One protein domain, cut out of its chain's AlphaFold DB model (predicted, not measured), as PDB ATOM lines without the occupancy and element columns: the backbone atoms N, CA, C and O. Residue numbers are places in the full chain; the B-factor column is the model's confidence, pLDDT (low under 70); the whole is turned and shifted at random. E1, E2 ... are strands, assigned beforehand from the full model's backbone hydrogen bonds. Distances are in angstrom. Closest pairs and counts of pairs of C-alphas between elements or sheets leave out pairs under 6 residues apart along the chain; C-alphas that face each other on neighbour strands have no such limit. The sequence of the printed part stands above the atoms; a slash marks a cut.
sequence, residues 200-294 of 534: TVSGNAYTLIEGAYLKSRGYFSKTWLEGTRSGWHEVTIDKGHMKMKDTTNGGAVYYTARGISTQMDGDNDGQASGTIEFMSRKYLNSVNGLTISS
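This is residues 200 to 294 of the 534 residues of the protein "Peptidase S74 domain-containing protein" of Rummeliibacillus stabekisii (UniProt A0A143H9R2). A single twisted sheet of eight strands, one layer thick, is laid down in zigzag along the chain, with a long bent hairpin, E2 and E3, whose tip at residues 223 to 228 sticks out past the other strands. Near the other edge, the link of residues 262 to 274 loops away from the sheet on one face, between E6 and E7. The printed part has 95 residues with no named helix and eight named strands, E1 to E8, which lie in the sheet in the same order, all antiparallel. The class is all strand, and the whole is loose, with a radius of gyration of the C-alphas of 16.1 A, and flat, spanning 56 by 39 by 21 A.

The sheet is a meander, each strand the antiparallel neighbour of the one before. E1, residues 206 to 210, is an edge strand and forms a hairpin with E2, residues 213 to 224; N 208 and O 215 are 2.8 A apart, within hydrogen-bond range. E2 and E3, residues 227 to 238, form a hairpin at 164 degrees, with N 222 and O 229 2.9 A apart; E2 bends by 81 degrees at residue 221 and E3 by 72 degrees at residue 230. E4, residues 241 to 246, follows E3, with N 236 and O 243 2.9 A apart. E5, residues 252 to 256, pairs with E4 at 170 degrees, through N 255 and O 242 at 2.8 A. E6, residues 259 to 261, is the antiparallel neighbour of E5, with N 254 and O 261 2.8 A apart. E7, residues 275 to 280, is the neighbour of E6, with N 276 and O 260 2.8 A apart. E8, residues 289 to 293, is the other edge strand, with N 277 and O 291 of the pair E7 and E8 2.8 A apart. Among the pairs that are apart are E1 and E4, and E5 and E8.

E1 begins at C-alpha 206, (-43.818, 29.729, -52.491), and is 12.9 A long. E2 and E3 measure 28.6 A and 30.5 A; C-alpha 227, where E3 begins, is at (-17.697, 27.656, -51.851). E4 is 16.6 A long, E5 12.8 A, E6 6.4 A and E7 11.0 A. E8 is 13.0 A long and ends at C-alpha 293, (-18.699, 47.515, -36.938).

The C-alphas of Val 201 and Ser 286, the two farthest apart, are 56.0 A apart. The printed part has no cut. The link from E6 to E7 is long, that from E7 to E8 is short but not tight, and the others are tight. The mean pLDDT of the printed part is 88.7; residues 200 to 203, 266 and 268 to 269 are under 70.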
ATOM      1  N   THR A 200     -46.883  23.176 -57.258       57.94
ATOM      2  CA  THR A 200     -47.522  21.870 -56.995       57.94
ATOM      3  C   THR A 200     -46.517  20.761 -56.665       57.94
ATOM      4  O   THR A 200     -46.906  19.732 -56.120       57.94
ATOM      5  N   VAL A 201     -45.227  20.958 -56.961       52.66
ATOM      6  CA  VAL A 201     -44.195  19.910 -56.897       52.66
ATOM      7  C   VAL A 201     -43.441  19.890 -55.559       52.66
ATOM      8  O   VAL A 201     -42.872  18.871 -55.177       52.66
ATOM      9  N   SER A 202     -43.453  20.987 -54.794       60.66
ATOM     10  CA  SER A 202     -42.905  21.008 -53.436       60.66
ATOM     11  C   SER A 202     -43.615  22.085 -52.621       60.66
ATOM     12  O   SER A 202     -43.341  23.269 -52.813       60.66
ATOM     13  N   GLY A 203     -44.482  21.707 -51.677       66.12
ATOM     14  CA  GLY A 203     -45.237  22.643 -50.820       66.12
ATOM     15  C   GLY A 203     -44.390  23.595 -49.952       66.12
ATOM     16  O   GLY A 203     -44.922  24.327 -49.127       66.12
ATOM     17  N   ASN A 204     -43.069  23.594 -50.138       79.88
ATOM     18  CA  ASN A 204     -42.085  24.398 -49.429       79.88
ATOM     19  C   ASN A 204     -41.574  25.606 -50.239       79.88
ATOM     20  O   ASN A 204     -40.978  26.504 -49.643       79.88
ATOM     21  N   ALA A 205     -41.783  25.640 -51.562       90.75
ATOM     22  CA  ALA A 205     -41.403  26.765 -52.417       90.75
ATOM     23  C   ALA A 205     -42.637  27.602 -52.772       90.75
ATOM     24  O   ALA A 205     -43.564  27.108 -53.420       90.75
ATOM     25  N   TYR A 206     -42.660  28.857 -52.325       92.12
ATOM     26  CA  TYR A 206     -43.818  29.729 -52.491       92.12
ATOM     27  C   TYR A 206     -43.464  31.216 -52.441       92.12
ATOM     28  O   TYR A 206     -42.441  31.615 -51.888       92.12
ATOM     29  N   THR A 207     -44.370  32.039 -52.963       94.06
ATOM     30  CA  THR A 207     -44.469  33.468 -52.650       94.06
ATOM     31  C   THR A 207     -45.820  33.739 -52.000       94.06
ATOM     32  O   THR A 207     -46.857  33.361 -52.539       94.06
ATOM     33  N   LEU A 208     -45.798  34.363 -50.826       94.00
ATOM     34  CA  LEU A 208     -46.959  34.762 -50.044       94.00
ATOM     35  C   LEU A 208     -46.991  36.287 -49.952       94.00
ATOM     36  O   LEU A 208     -46.006  36.891 -49.528       94.00
ATOM     37  N   ILE A 209     -48.124  36.883 -50.307       95.19
ATOM     38  CA  ILE A 209     -48.430  38.301 -50.107       95.19
ATOM     39  C   ILE A 209     -49.711  38.375 -49.275       95.19
ATOM     40  O   ILE A 209     -50.732  37.820 -49.678       95.19
ATOM     41  N   GLU A 210     -49.650  39.022 -48.113       95.12
ATOM     42  CA  GLU A 210     -50.782  39.188 -47.195       95.12
ATOM     43  C   GLU A 210     -50.704  40.569 -46.524       95.12
ATOM     44  O   GLU A 210     -49.953  40.793 -45.573       95.12
ATOM     45  N   GLY A 211     -51.441  41.542 -47.067       92.31
ATOM     46  CA  GLY A 211     -51.348  42.940 -46.634       92.31
ATOM     47  C   GLY A 211     -49.937  43.520 -46.810       92.31
ATOM     48  O   GLY A 211     -49.414  43.561 -47.919       92.31
ATOM     49  N   ALA A 212     -49.316  43.971 -45.712       92.62
ATOM     50  CA  ALA A 212     -47.948  44.512 -45.696       92.62
ATOM     51  C   ALA A 212     -46.848  43.435 -45.582       92.62
ATOM     52  O   ALA A 212     -45.671  43.768 -45.460       92.62
ATOM     53  N   TYR A 213     -47.233  42.157 -45.561       95.94
ATOM     54  CA  TYR A 213     -46.328  41.023 -45.453       95.94
ATOM     55  C   TYR A 213     -46.063  40.418 -46.830       95.94
ATOM     56  O   TYR A 213     -46.994  39.991 -47.513       95.94
ATOM     57  N   LEU A 214     -44.792  40.318 -47.212       96.50
ATOM     58  CA  LEU A 214     -44.351  39.551 -48.373       96.50
ATOM     59  C   LEU A 214     -43.295  38.544 -47.928       96.50
ATOM     60  O   LEU A 214     -42.312  38.911 -47.289       96.50
ATOM     61  N   LYS A 215     -43.461  37.274 -48.296       95.50
ATOM     62  CA  LYS A 215     -42.446  36.238 -48.101       95.50
ATOM     63  C   LYS A 215     -42.277  35.409 -49.359       95.50
ATOM     64  O   LYS A 215     -43.240  34.833 -49.850       95.50
ATOM     65  N   SER A 216     -41.042  35.276 -49.821       94.69
ATOM     66  CA  SER A 216     -40.654  34.314 -50.848       94.69
ATOM     67  C   SER A 216     -39.709  33.278 -50.247       94.69
ATOM     68  O   SER A 216     -38.745  33.638 -49.564       94.69
ATOM     69  N   ARG A 217     -39.999  31.994 -50.462       92.44
ATOM     70  CA  ARG A 217     -39.203  30.860 -49.984       92.44
ATOM     71  C   ARG A 217     -38.914  29.908 -51.133       92.44
ATOM     72  O   ARG A 217     -39.813  29.576 -51.901       92.44
ATOM     73  N   GLY A 218     -37.683  29.415 -51.210       91.88
ATOM     74  CA  GLY A 218     -37.284  28.419 -52.204       91.88
ATOM     75  C   GLY A 218     -35.978  27.719 -51.849       91.88
ATOM     76  O   GLY A 218     -35.261  28.148 -50.941       91.88
ATOM     77  N   TYR A 219     -35.690  26.628 -52.558       91.06
ATOM     78  CA  TYR A 219     -34.425  25.906 -52.464       91.06
ATOM     79  C   TYR A 219     -33.496  26.376 -53.581       91.06
ATOM     80  O   TYR A 219     -33.849  26.282 -54.756       91.06
ATOM     81  N   PHE A 220     -32.323  26.890 -53.222       89.81
ATOM     82  CA  PHE A 220     -31.383  27.465 -54.181       89.81
ATOM     83  C   PHE A 220     -29.966  26.965 -53.908       89.81
ATOM     84  O   PHE A 220     -29.586  26.782 -52.753       89.81
ATOM     85  N   SER A 221     -29.182  26.795 -54.974       90.56
ATOM     86  CA  SER A 221     -27.730  26.616 -54.896       90.56
ATOM     87  C   SER A 221     -27.048  27.950 -55.166       90.56
ATOM     88  O   SER A 221     -27.376  28.623 -56.145       90.56
ATOM     89  N   LYS A 222     -26.136  28.356 -54.284       86.00
ATOM     90  CA  LYS A 222     -25.403  29.619 -54.375       86.00
ATOM     91  C   LYS A 222     -23.912  29.350 -54.235       86.00
ATOM     92  O   LYS A 222     -23.480  28.720 -53.268       86.00
ATOM     93  N   THR A 223     -23.134  29.870 -55.174       90.75
ATOM     94  CA  THR A 223     -21.675  29.931 -55.072       90.75
ATOM     95  C   THR A 223     -21.290  31.304 -54.530       90.75
ATOM     96  O   THR A 223     -21.683  32.324 -55.092       90.75
ATOM     97  N   TRP A 224     -20.563  31.333 -53.415       85.44
ATOM     98  CA  TRP A 224     -20.027  32.549 -52.809       85.44
ATOM     99  C   TRP A 224     -18.540  32.350 -52.531       85.44
ATOM    100  O   TRP A 224     -18.164  31.418 -51.814       85.44
ATOM    101  N   LEU A 225     -17.704  33.225 -53.102       85.94
ATOM    102  CA  LEU A 225     -16.256  33.012 -53.203       85.94
ATOM    103  C   LEU A 225     -15.975  31.614 -53.788       85.94
ATOM    104  O   LEU A 225     -16.529  31.265 -54.827       85.94
ATOM    105  N   GLU A 226     -15.160  30.801 -53.123       82.38
ATOM    106  CA  GLU A 226     -14.755  29.472 -53.600       82.38
ATOM    107  C   GLU A 226     -15.701  28.338 -53.148       82.38
ATOM    108  O   GLU A 226     -15.472  27.170 -53.456       82.38
ATOM    109  N   GLY A 227     -16.783  28.650 -52.420       86.56
ATOM    110  CA  GLY A 227     -17.697  27.656 -51.851       86.56
ATOM    111  C   GLY A 227     -19.084  27.661 -52.492       86.56
ATOM    112  O   GLY A 227     -19.722  28.706 -52.596       86.56
ATOM    113  N   THR A 228     -19.603  26.482 -52.850       90.56
ATOM    114  CA  THR A 228     -21.011  26.312 -53.253       90.56
ATOM    115  C   THR A 228     -21.812  25.680 -52.126       90.56
ATOM    116  O   THR A 228     -21.420  24.649 -51.582       90.56
ATOM    117  N   ARG A 229     -22.945  26.290 -51.772       86.56
ATOM    118  CA  ARG A 229     -23.879  25.769 -50.770       86.56
ATOM    119  C   ARG A 229     -25.293  25.783 -51.327       86.56
ATOM    120  O   ARG A 229     -25.709  26.749 -51.959       86.56
ATOM    121  N   SER A 230     -26.023  24.702 -51.087       91.50
ATOM    122  CA  SER A 230     -27.445  24.598 -51.410       91.50
ATOM    123  C   SER A 230     -28.271  24.588 -50.134       91.50
ATOM    124  O   SER A 230     -27.862  24.000 -49.132       91.50
ATOM    125  N   GLY A 231     -29.428  25.237 -50.157       90.75
ATOM    126  CA  GLY A 231     -30.278  25.334 -48.981       90.75
ATOM    127  C   GLY A 231     -31.600  26.036 -49.242       90.75
ATOM    128  O   GLY A 231     -31.854  26.589 -50.314       90.75
ATOM    129  N   TRP A 232     -32.453  26.004 -48.224       92.19
ATOM    130  CA  TRP A 232     -33.697  26.756 -48.192       92.19
ATOM    131  C   TRP A 232     -33.422  28.196 -47.779       92.19
ATOM    132  O   TRP A 232     -32.919  28.458 -46.683       92.19
ATOM    133  N   HIS A 233     -33.826  29.136 -48.623       92.56
ATOM    134  CA  HIS A 233     -33.700  30.559 -48.349       92.56
ATOM    135  C   HIS A 233     -35.065  31.228 -48.294       92.56
ATOM    136  O   HIS A 233     -35.984  30.860 -49.027       92.56
ATOM    137  N   GLU A 234     -35.163  32.241 -47.440       94.44
ATOM    138  CA  GLU A 234     -36.341  33.085 -47.300       94.44
ATOM    139  C   GLU A 234     -35.964  34.551 -47.492       94.44
ATOM    140  O   GLU A 234     -34.984  35.035 -46.924       94.44
ATOM    141  N   VAL A 235     -36.785  35.263 -48.258       96.12
ATOM    142  CA  VAL A 235     -36.805  36.722 -48.325       96.12
ATOM    143  C   VAL A 235     -38.133  37.175 -47.747       96.12
ATOM    144  O   VAL A 235     -39.182  36.787 -48.252       96.12
ATOM    145  N   THR A 236     -38.097  37.949 -46.666       97.00
ATOM    146  CA  THR A 236     -39.292  38.495 -46.008       97.00
ATOM    147  C   THR A 236     -39.234  40.015 -46.026       97.00
ATOM    148  O   THR A 236     -38.181  40.586 -45.763       97.00
ATOM    149  N   ILE A 237     -40.353  40.658 -46.338       96.81
ATOM    150  CA  ILE A 237     -40.572  42.092 -46.186       96.81
ATOM    151  C   ILE A 237     -41.766  42.239 -45.250       96.81
ATOM    152  O   ILE A 237     -42.882  41.851 -45.596       96.81
ATOM    153  N   ASP A 238     -41.513  42.745 -44.051       95.06
ATOM    154  CA  ASP A 238     -42.532  43.027 -43.049       95.06
ATOM    155  C   ASP A 238     -42.022  44.076 -42.057       95.06
ATOM    156  O   ASP A 238     -40.824  44.337 -41.963       95.06
ATOM    157  N   LYS A 239     -42.932  44.728 -41.323       91.12
ATOM    158  CA  LYS A 239     -42.584  45.626 -40.201       91.12
ATOM    159  C   LYS A 239     -41.496  46.670 -40.537       91.12
ATOM    160  O   LYS A 239     -40.657  46.980 -39.695       91.12
ATOM    161  N   GLY A 240     -41.480  47.180 -41.772       90.81
ATOM    162  CA  GLY A 240     -40.539  48.214 -42.222       90.81
ATOM    163  C   GLY A 240     -39.095  47.751 -42.465       90.81
ATOM    164  O   GLY A 240     -38.209  48.599 -42.552       90.81
ATOM    165  N   HIS A 241     -38.840  46.445 -42.577       94.12
ATOM    166  CA  HIS A 241     -37.525  45.911 -42.928       94.12
ATOM    167  C   HIS A 241     -37.627  44.808 -43.985       94.12
ATOM    168  O   HIS A 241     -38.683  44.220 -44.215       94.12
ATOM    169  N   MET A 242     -36.496  44.524 -44.626       96.56
ATOM    170  CA  MET A 242     -36.324  43.355 -45.481       96.56
ATOM    171  C   MET A 242     -35.308  42.419 -44.835       96.56
ATOM    172  O   MET A 242     -34.236  42.845 -44.412       96.56
ATOM    173  N   LYS A 243     -35.631  41.131 -44.768       95.75
ATOM    174  CA  LYS A 243     -34.791  40.090 -44.185       95.75
ATOM    175  C   LYS A 243     -34.504  39.011 -45.213       95.75
ATOM    176  O   LYS A 243     -35.429  38.403 -45.748       95.75
ATOM    177  N   MET A 244     -33.228  38.714 -45.423       94.69
ATOM    178  CA  MET A 244     -32.776  37.543 -46.170       94.69
ATOM    179  C   MET A 244     -32.224  36.521 -45.182       94.69
ATOM    180  O   MET A 244     -31.303  36.839 -44.437       94.69
ATOM    181  N   LYS A 245     -32.777  35.307 -45.147       93.12
ATOM    182  CA  LYS A 245     -32.376  34.250 -44.207       93.12
ATOM    183  C   LYS A 245     -32.014  32.971 -44.953       93.12
ATOM    184  O   LYS A 245     -32.787  32.503 -45.787       93.12
ATOM    185  N   ASP A 246     -30.869  32.379 -44.624       92.31
ATOM    186  CA  ASP A 246     -30.611  30.967 -44.912       92.31
ATOM    187  C   ASP A 246     -31.217  30.142 -43.772       92.31
ATOM    188  O   ASP A 246     -30.801  30.215 -42.615       92.31
ATOM    189  N   THR A 247     -32.285  29.416 -44.083       90.12
ATOM    190  CA  THR A 247     -33.002  28.603 -43.094       90.12
ATOM    191  C   THR A 247     -32.373  27.232 -42.886       90.12
ATOM    192  O   THR A 247     -32.693  26.586 -41.893       90.12
ATOM    193  N   THR A 248     -31.487  26.797 -43.785       89.31
ATOM    194  CA  THR A 248     -30.787  25.512 -43.689       89.31
ATOM    195  C   THR A 248     -29.491  25.653 -42.907       89.31
ATOM    196  O   THR A 248     -29.272  24.907 -41.960       89.31
ATOM    197  N   ASN A 249     -28.650  26.619 -43.276       84.00
ATOM    198  CA  ASN A 249     -27.320  26.787 -42.683       84.00
ATOM    199  C   ASN A 249     -27.280  27.859 -41.583       84.00
ATOM    200  O   ASN A 249     -26.255  28.030 -40.928       84.00
ATOM    201  N   GLY A 250     -28.389  28.572 -41.373       82.00
ATOM    202  CA  GLY A 250     -28.458  29.688 -40.438       82.00
ATOM    203  C   GLY A 250     -27.833  30.969 -40.994       82.00
ATOM    204  O   GLY A 250     -27.180  30.985 -42.035       82.00
ATOM    205  N   GLY A 251     -28.066  32.071 -40.284       86.56
ATOM    206  CA  GLY A 251     -27.660  33.408 -40.708       86.56
ATOM    207  C   GLY A 251     -28.793  34.187 -41.373       86.56
ATOM    208  O   GLY A 251     -29.621  33.655 -42.121       86.56
ATOM    209  N   ALA A 252     -28.846  35.474 -41.061       91.12
ATOM    210  CA  ALA A 252     -29.760  36.413 -41.678       91.12
ATOM    211  C   ALA A 252     -29.061  37.752 -41.889       91.12
ATOM    212  O   ALA A 252     -28.167  38.110 -41.129       91.12
ATOM    213  N   VAL A 253     -29.496  38.482 -42.909       94.19
ATOM    214  CA  VAL A 253     -29.137  39.881 -43.126       94.19
ATOM    215  C   VAL A 253     -30.425  40.685 -43.172       94.19
ATOM    216  O   VAL A 253     -31.373  40.325 -43.875       94.19
ATOM    217  N   TYR A 254     -30.450  41.758 -42.396       95.06
ATOM    218  CA  TYR A 254     -31.553  42.691 -42.269       95.06
ATOM    219  C   TYR A 254     -31.174  44.002 -42.945       95.06
ATOM    220  O   TYR A 254     -30.093  44.538 -42.715       95.06
ATOM    221  N   TYR A 255     -32.095  44.519 -43.745       96.19
ATOM    222  CA  TYR A 255     -32.061  45.854 -44.320       96.19
ATOM    223  C   TYR A 255     -33.149  46.672 -43.640       96.19
ATOM    224  O   TYR A 255     -34.330  46.325 -43.708       96.19
ATOM    225  N   THR A 256     -32.746  47.741 -42.967       93.62
ATOM    226  CA  THR A 256     -33.630  48.612 -42.189       93.62
ATOM    227  C   THR A 256     -33.405  50.069 -42.582       93.62
ATOM    228  O   THR A 256     -32.444  50.395 -43.277       93.62
ATOM    229  N   ALA A 257     -34.244  50.976 -42.076       91.31
ATOM    230  CA  ALA A 257     -34.031  52.414 -42.243       91.31
ATOM    231  C   ALA A 257     -32.721  52.929 -41.606       91.31
ATOM    232  O   ALA A 257     -32.268  54.016 -41.957       91.31
ATOM    233  N   ARG A 258     -32.113  52.174 -40.674       90.50
ATOM    234  CA  ARG A 258     -30.855  52.551 -40.007       90.50
ATOM    235  C   ARG A 258     -29.618  51.961 -40.672       90.50
ATOM    236  O   ARG A 258     -28.529  52.479 -40.469       90.50
ATOM    237  N   GLY A 259     -29.740  50.872 -41.426       94.00
ATOM    238  CA  GLY A 259     -28.549  50.129 -41.818       94.00
ATOM    239  C   GLY A 259     -28.778  48.730 -42.353       94.00
ATOM    240  O   GLY A 259     -29.910  48.258 -42.493       94.00
ATOM    241  N   ILE A 260     -27.649  48.077 -42.607       95.56
ATOM    242  CA  ILE A 260     -27.544  46.662 -42.954       95.56
ATOM    243  C   ILE A 260     -26.872  45.961 -41.781       95.56
ATOM    244  O   ILE A 260     -25.795  46.376 -41.362       95.56
ATOM    245  N   SER A 261     -27.475  44.905 -41.247       94.62
ATOM    246  CA  SER A 261     -26.878  44.165 -40.133       94.62
ATOM    247  C   SER A 261     -27.271  42.697 -40.156       94.62
ATOM    248  O   SER A 261     -28.297  42.315 -40.721       94.62
ATOM    249  N   THR A 262     -26.464  41.852 -39.523       92.69
ATOM    250  CA  THR A 262     -26.830  40.453 -39.268       92.69
ATOM    251  C   THR A 262     -27.878  40.294 -38.166       92.69
ATOM    252  O   THR A 262     -28.409  39.199 -37.983       92.69
ATOM    253  N   GLN A 263     -28.207  41.380 -37.460       89.12
ATOM    254  CA  GLN A 263     -29.240  41.430 -36.435       89.12
ATOM    255  C   GLN A 263     -30.246  42.555 -36.724       89.12
ATOM    256  O   GLN A 263     -29.905  43.586 -37.296       89.12
ATOM    257  N   MET A 264     -31.515  42.350 -36.361       84.12
ATOM    258  CA  MET A 264     -32.602  43.283 -36.696       84.12
ATOM    259  C   MET A 264     -32.436  44.668 -36.052       84.12
ATOM    260  O   MET A 264     -32.825  45.671 -36.642       84.12
ATOM    261  N   ASP A 265     -31.880  44.716 -34.847       80.69
ATOM    262  CA  ASP A 265     -31.640  45.935 -34.067       80.69
ATOM    263  C   ASP A 265     -30.315  46.628 -34.413       80.69
ATOM    264  O   ASP A 265     -30.015  47.682 -33.858       80.69
ATOM    265  N   GLY A 266     -29.546  46.078 -35.356       68.75
ATOM    266  CA  GLY A 266     -28.266  46.638 -35.759       68.75
ATOM    267  C   GLY A 266     -27.089  46.264 -34.863       68.75
ATOM    268  O   GLY A 266     -25.998  46.679 -35.222       68.75
ATOM    269  N   ASP A 267     -27.286  45.475 -33.796       71.44
ATOM    270  CA  ASP A 267     -26.308  44.971 -32.806       71.44
ATOM    271  C   ASP A 267     -26.670  45.377 -31.366       71.44
ATOM    272  O   ASP A 267     -26.087  46.291 -30.785       71.44
ATOM    273  N   ASN A 268     -27.653  44.693 -30.783       63.78
ATOM    274  CA  ASN A 268     -27.939  44.755 -29.351       63.78
ATOM    275  C   ASN A 268     -27.178  43.616 -28.640       63.78
ATOM    276  O   ASN A 268     -27.407  42.450 -28.956       63.78
ATOM    277  N   ASP A 269     -26.279  43.951 -27.707       65.06
ATOM    278  CA  ASP A 269     -25.383  43.037 -26.959       65.06
ATOM    279  C   ASP A 269     -24.178  42.418 -27.711       65.06
ATOM    280  O   ASP A 269     -23.635  41.401 -27.276       65.06
ATOM    281  N   GLY A 270     -23.690  43.012 -28.807       71.69
ATOM    282  CA  GLY A 270     -22.446  42.544 -29.450       71.69
ATOM    283  C   GLY A 270     -22.587  41.158 -30.090       71.69
ATOM    284  O   GLY A 270     -21.674  40.328 -30.065       71.69
ATOM    285  N   GLN A 271     -23.774  40.874 -30.620       79.06
ATOM    286  CA  GLN A 271     -24.097  39.615 -31.285       79.06
ATOM    287  C   GLN A 271     -24.071  39.745 -32.810       79.06
ATOM    288  O   GLN A 271     -24.060  38.734 -33.520       79.06
ATOM    289  N   ALA A 272     -24.045  40.968 -33.347       85.38
ATOM    290  CA  ALA A 272     -23.953  41.161 -34.782       85.38
ATOM    291  C   ALA A 272     -22.545  40.814 -35.280       85.38
ATOM    292  O   ALA A 272     -21.533  41.392 -34.874       85.38
ATOM    293  N   SER A 273     -22.487  39.890 -36.238       87.88
ATOM    294  CA  SER A 273     -21.254  39.568 -36.958       87.88
ATOM    295  C   SER A 273     -20.800  40.722 -37.856       87.88
ATOM    296  O   SER A 273     -19.615  40.828 -38.159       87.88
ATOM    297  N   GLY A 274     -21.715  41.608 -38.257       91.12
ATOM    298  CA  GLY A 274     -21.386  42.844 -38.952       91.12
ATOM    299  C   GLY A 274     -22.580  43.789 -39.037       91.12
ATOM    300  O   GLY A 274     -23.710  43.342 -39.253       91.12
ATOM    301  N   THR A 275     -22.300  45.082 -38.908       94.19
ATOM    302  CA  THR A 275     -23.266  46.172 -39.030       94.19
ATOM    303  C   THR A 275     -22.675  47.306 -39.857       94.19
ATOM    304  O   THR A 275     -21.538  47.721 -39.655       94.19
ATOM    305  N   ILE A 276     -23.480  47.821 -40.780       95.81
ATOM    306  CA  ILE A 276     -23.271  49.077 -41.494       95.81
ATOM    307  C   ILE A 276     -24.419  49.994 -41.083       95.81
ATOM    308  O   ILE A 276     -25.544  49.837 -41.560       95.81
ATOM    309  N   GLU A 277     -24.146  50.924 -40.174       94.56
ATOM    310  CA  GLU A 277     -25.106  51.897 -39.661       94.56
ATOM    311  C   GLU A 277     -24.986  53.214 -40.436       94.56
ATOM    312  O   GLU A 277     -23.989  53.938 -40.341       94.56
ATOM    313  N   PHE A 278     -26.031  53.540 -41.191       95.06
ATOM    314  CA  PHE A 278     -26.204  54.851 -41.797       95.06
ATOM    315  C   PHE A 278     -26.782  55.819 -40.775       95.06
ATOM    316  O   PHE A 278     -27.593  55.455 -39.929       95.06
ATOM    317  N   MET A 279     -26.412  57.090 -40.907       93.38
ATOM    318  CA  MET A 279     -26.842  58.141 -39.991       93.38
ATOM    319  C   MET A 279     -26.414  57.903 -38.537       93.38
ATOM    320  O   MET A 279     -27.062  58.394 -37.612       93.38
ATOM    321  N   SER A 280     -25.307  57.181 -38.342       92.94
ATOM    322  CA  SER A 280     -24.755  56.930 -37.015       92.94
ATOM    323  C   SER A 280     -24.304  58.232 -36.367       92.94
ATOM    324  O   SER A 280     -23.726  59.098 -37.023       92.94
ATOM    325  N   ARG A 281     -24.543  58.362 -35.065       91.25
ATOM    326  CA  ARG A 281     -24.037  59.472 -34.246       91.25
ATOM    327  C   ARG A 281     -22.971  59.024 -33.252       91.25
ATOM    328  O   ARG A 281     -22.572  59.811 -32.406       91.25
ATOM    329  N   LYS A 282     -22.496  57.777 -33.371       89.44
ATOM    330  CA  LYS A 282     -21.604  57.146 -32.394       89.44
ATOM    331  C   LYS A 282     -20.315  57.939 -32.161       89.44
ATOM    332  O   LYS A 282     -19.973  58.203 -31.024       89.44
ATOM    333  N   TYR A 283     -19.653  58.367 -33.235       90.44
ATOM    334  CA  TYR A 283     -18.375  59.094 -33.171       90.44
ATOM    335  C   TYR A 283     -18.522  60.621 -33.262       90.44
ATOM    336  O   TYR A 283     -17.540  61.345 -33.150       90.44
ATOM    337  N   LEU A 284     -19.732  61.132 -33.524       86.75
ATOM    338  CA  LEU A 284     -19.998  62.568 -33.586       86.75
ATOM    339  C   LEU A 284     -21.497  62.844 -33.427       86.75
ATOM    340  O   LEU A 284     -22.306  62.503 -34.288       86.75
ATOM    341  N   ASN A 285     -21.877  63.530 -32.349       85.31
ATOM    342  CA  ASN A 285     -23.288  63.745 -32.006       85.31
ATOM    343  C   ASN A 285     -23.999  64.827 -32.841       85.31
ATOM    344  O   ASN A 285     -25.231  64.908 -32.828       85.31
ATOM    345  N   SER A 286     -23.247  65.678 -33.545       86.88
ATOM    346  CA  SER A 286     -23.782  66.839 -34.270       86.88
ATOM    347  C   SER A 286     -24.236  66.534 -35.698       86.88
ATOM    348  O   SER A 286     -25.060  67.272 -36.239       86.88
ATOM    349  N   VAL A 287     -23.739  65.457 -36.313       88.50
ATOM    350  CA  VAL A 287     -24.055  65.088 -37.698       88.50
ATOM    351  C   VAL A 287     -24.195  63.581 -37.856       88.50
ATOM    352  O   VAL A 287     -23.631  62.791 -37.109       88.50
ATOM    353  N   ASN A 288     -24.962  63.195 -38.864       92.88
ATOM    354  CA  ASN A 288     -25.190  61.809 -39.233       92.88
ATOM    355  C   ASN A 288     -23.983  61.283 -40.031       92.88
ATOM    356  O   ASN A 288     -23.695  61.784 -41.116       92.88
ATOM    357  N   GLY A 289     -23.297  60.277 -39.495       92.88
ATOM    358  CA  GLY A 289     -22.152  59.605 -40.107       92.88
ATOM    359  C   GLY A 289     -22.470  58.211 -40.655       92.88
ATOM    360  O   GLY A 289     -23.629  57.801 -40.767       92.88
ATOM    361  N   LEU A 290     -21.409  57.480 -40.997       94.50
ATOM    362  CA  LEU A 290     -21.436  56.065 -41.359       94.50
ATOM    363  C   LEU A 290     -20.560  55.310 -40.362       94.50
ATOM    364  O   LEU A 290     -19.385  55.643 -40.210       94.50
ATOM    365  N   THR A 291     -21.108  54.280 -39.729       93.38
ATOM    366  CA  THR A 291     -20.343  53.399 -38.845       93.38
ATOM    367  C   THR A 291     -20.390  51.982 -39.382       93.38
ATOM    368  O   THR A 291     -21.454  51.460 -39.698       93.38
ATOM    369  N   ILE A 292     -19.218  51.366 -39.502       94.44
ATOM    370  CA  ILE A 292     -19.073  49.956 -39.855       94.44
ATOM    371  C   ILE A 292     -18.460  49.266 -38.645       94.44
ATOM    372  O   ILE A 292     -17.399  49.676 -38.175       94.44
ATOM    373  N   SER A 293     -19.126  48.242 -38.130       91.38
ATOM    374  CA  SER A 293     -18.699  47.515 -36.938       91.38
ATOM    375  C   SER A 293     -18.891  46.012 -37.101       91.38
ATOM    376  O   SER A 293     -19.662  45.537 -37.934       91.38
ATOM    377  N   SER A 294     -18.153  45.251 -36.302       92.12
ATOM    378  CA  SER A 294     -18.298  43.808 -36.150       92.12
ATOM    379  C   SER A 294     -17.976  43.459 -34.706       92.12
ATOM    380  O   SER A 294     -17.009  43.987 -34.160       92.12
TER     381      SER A 294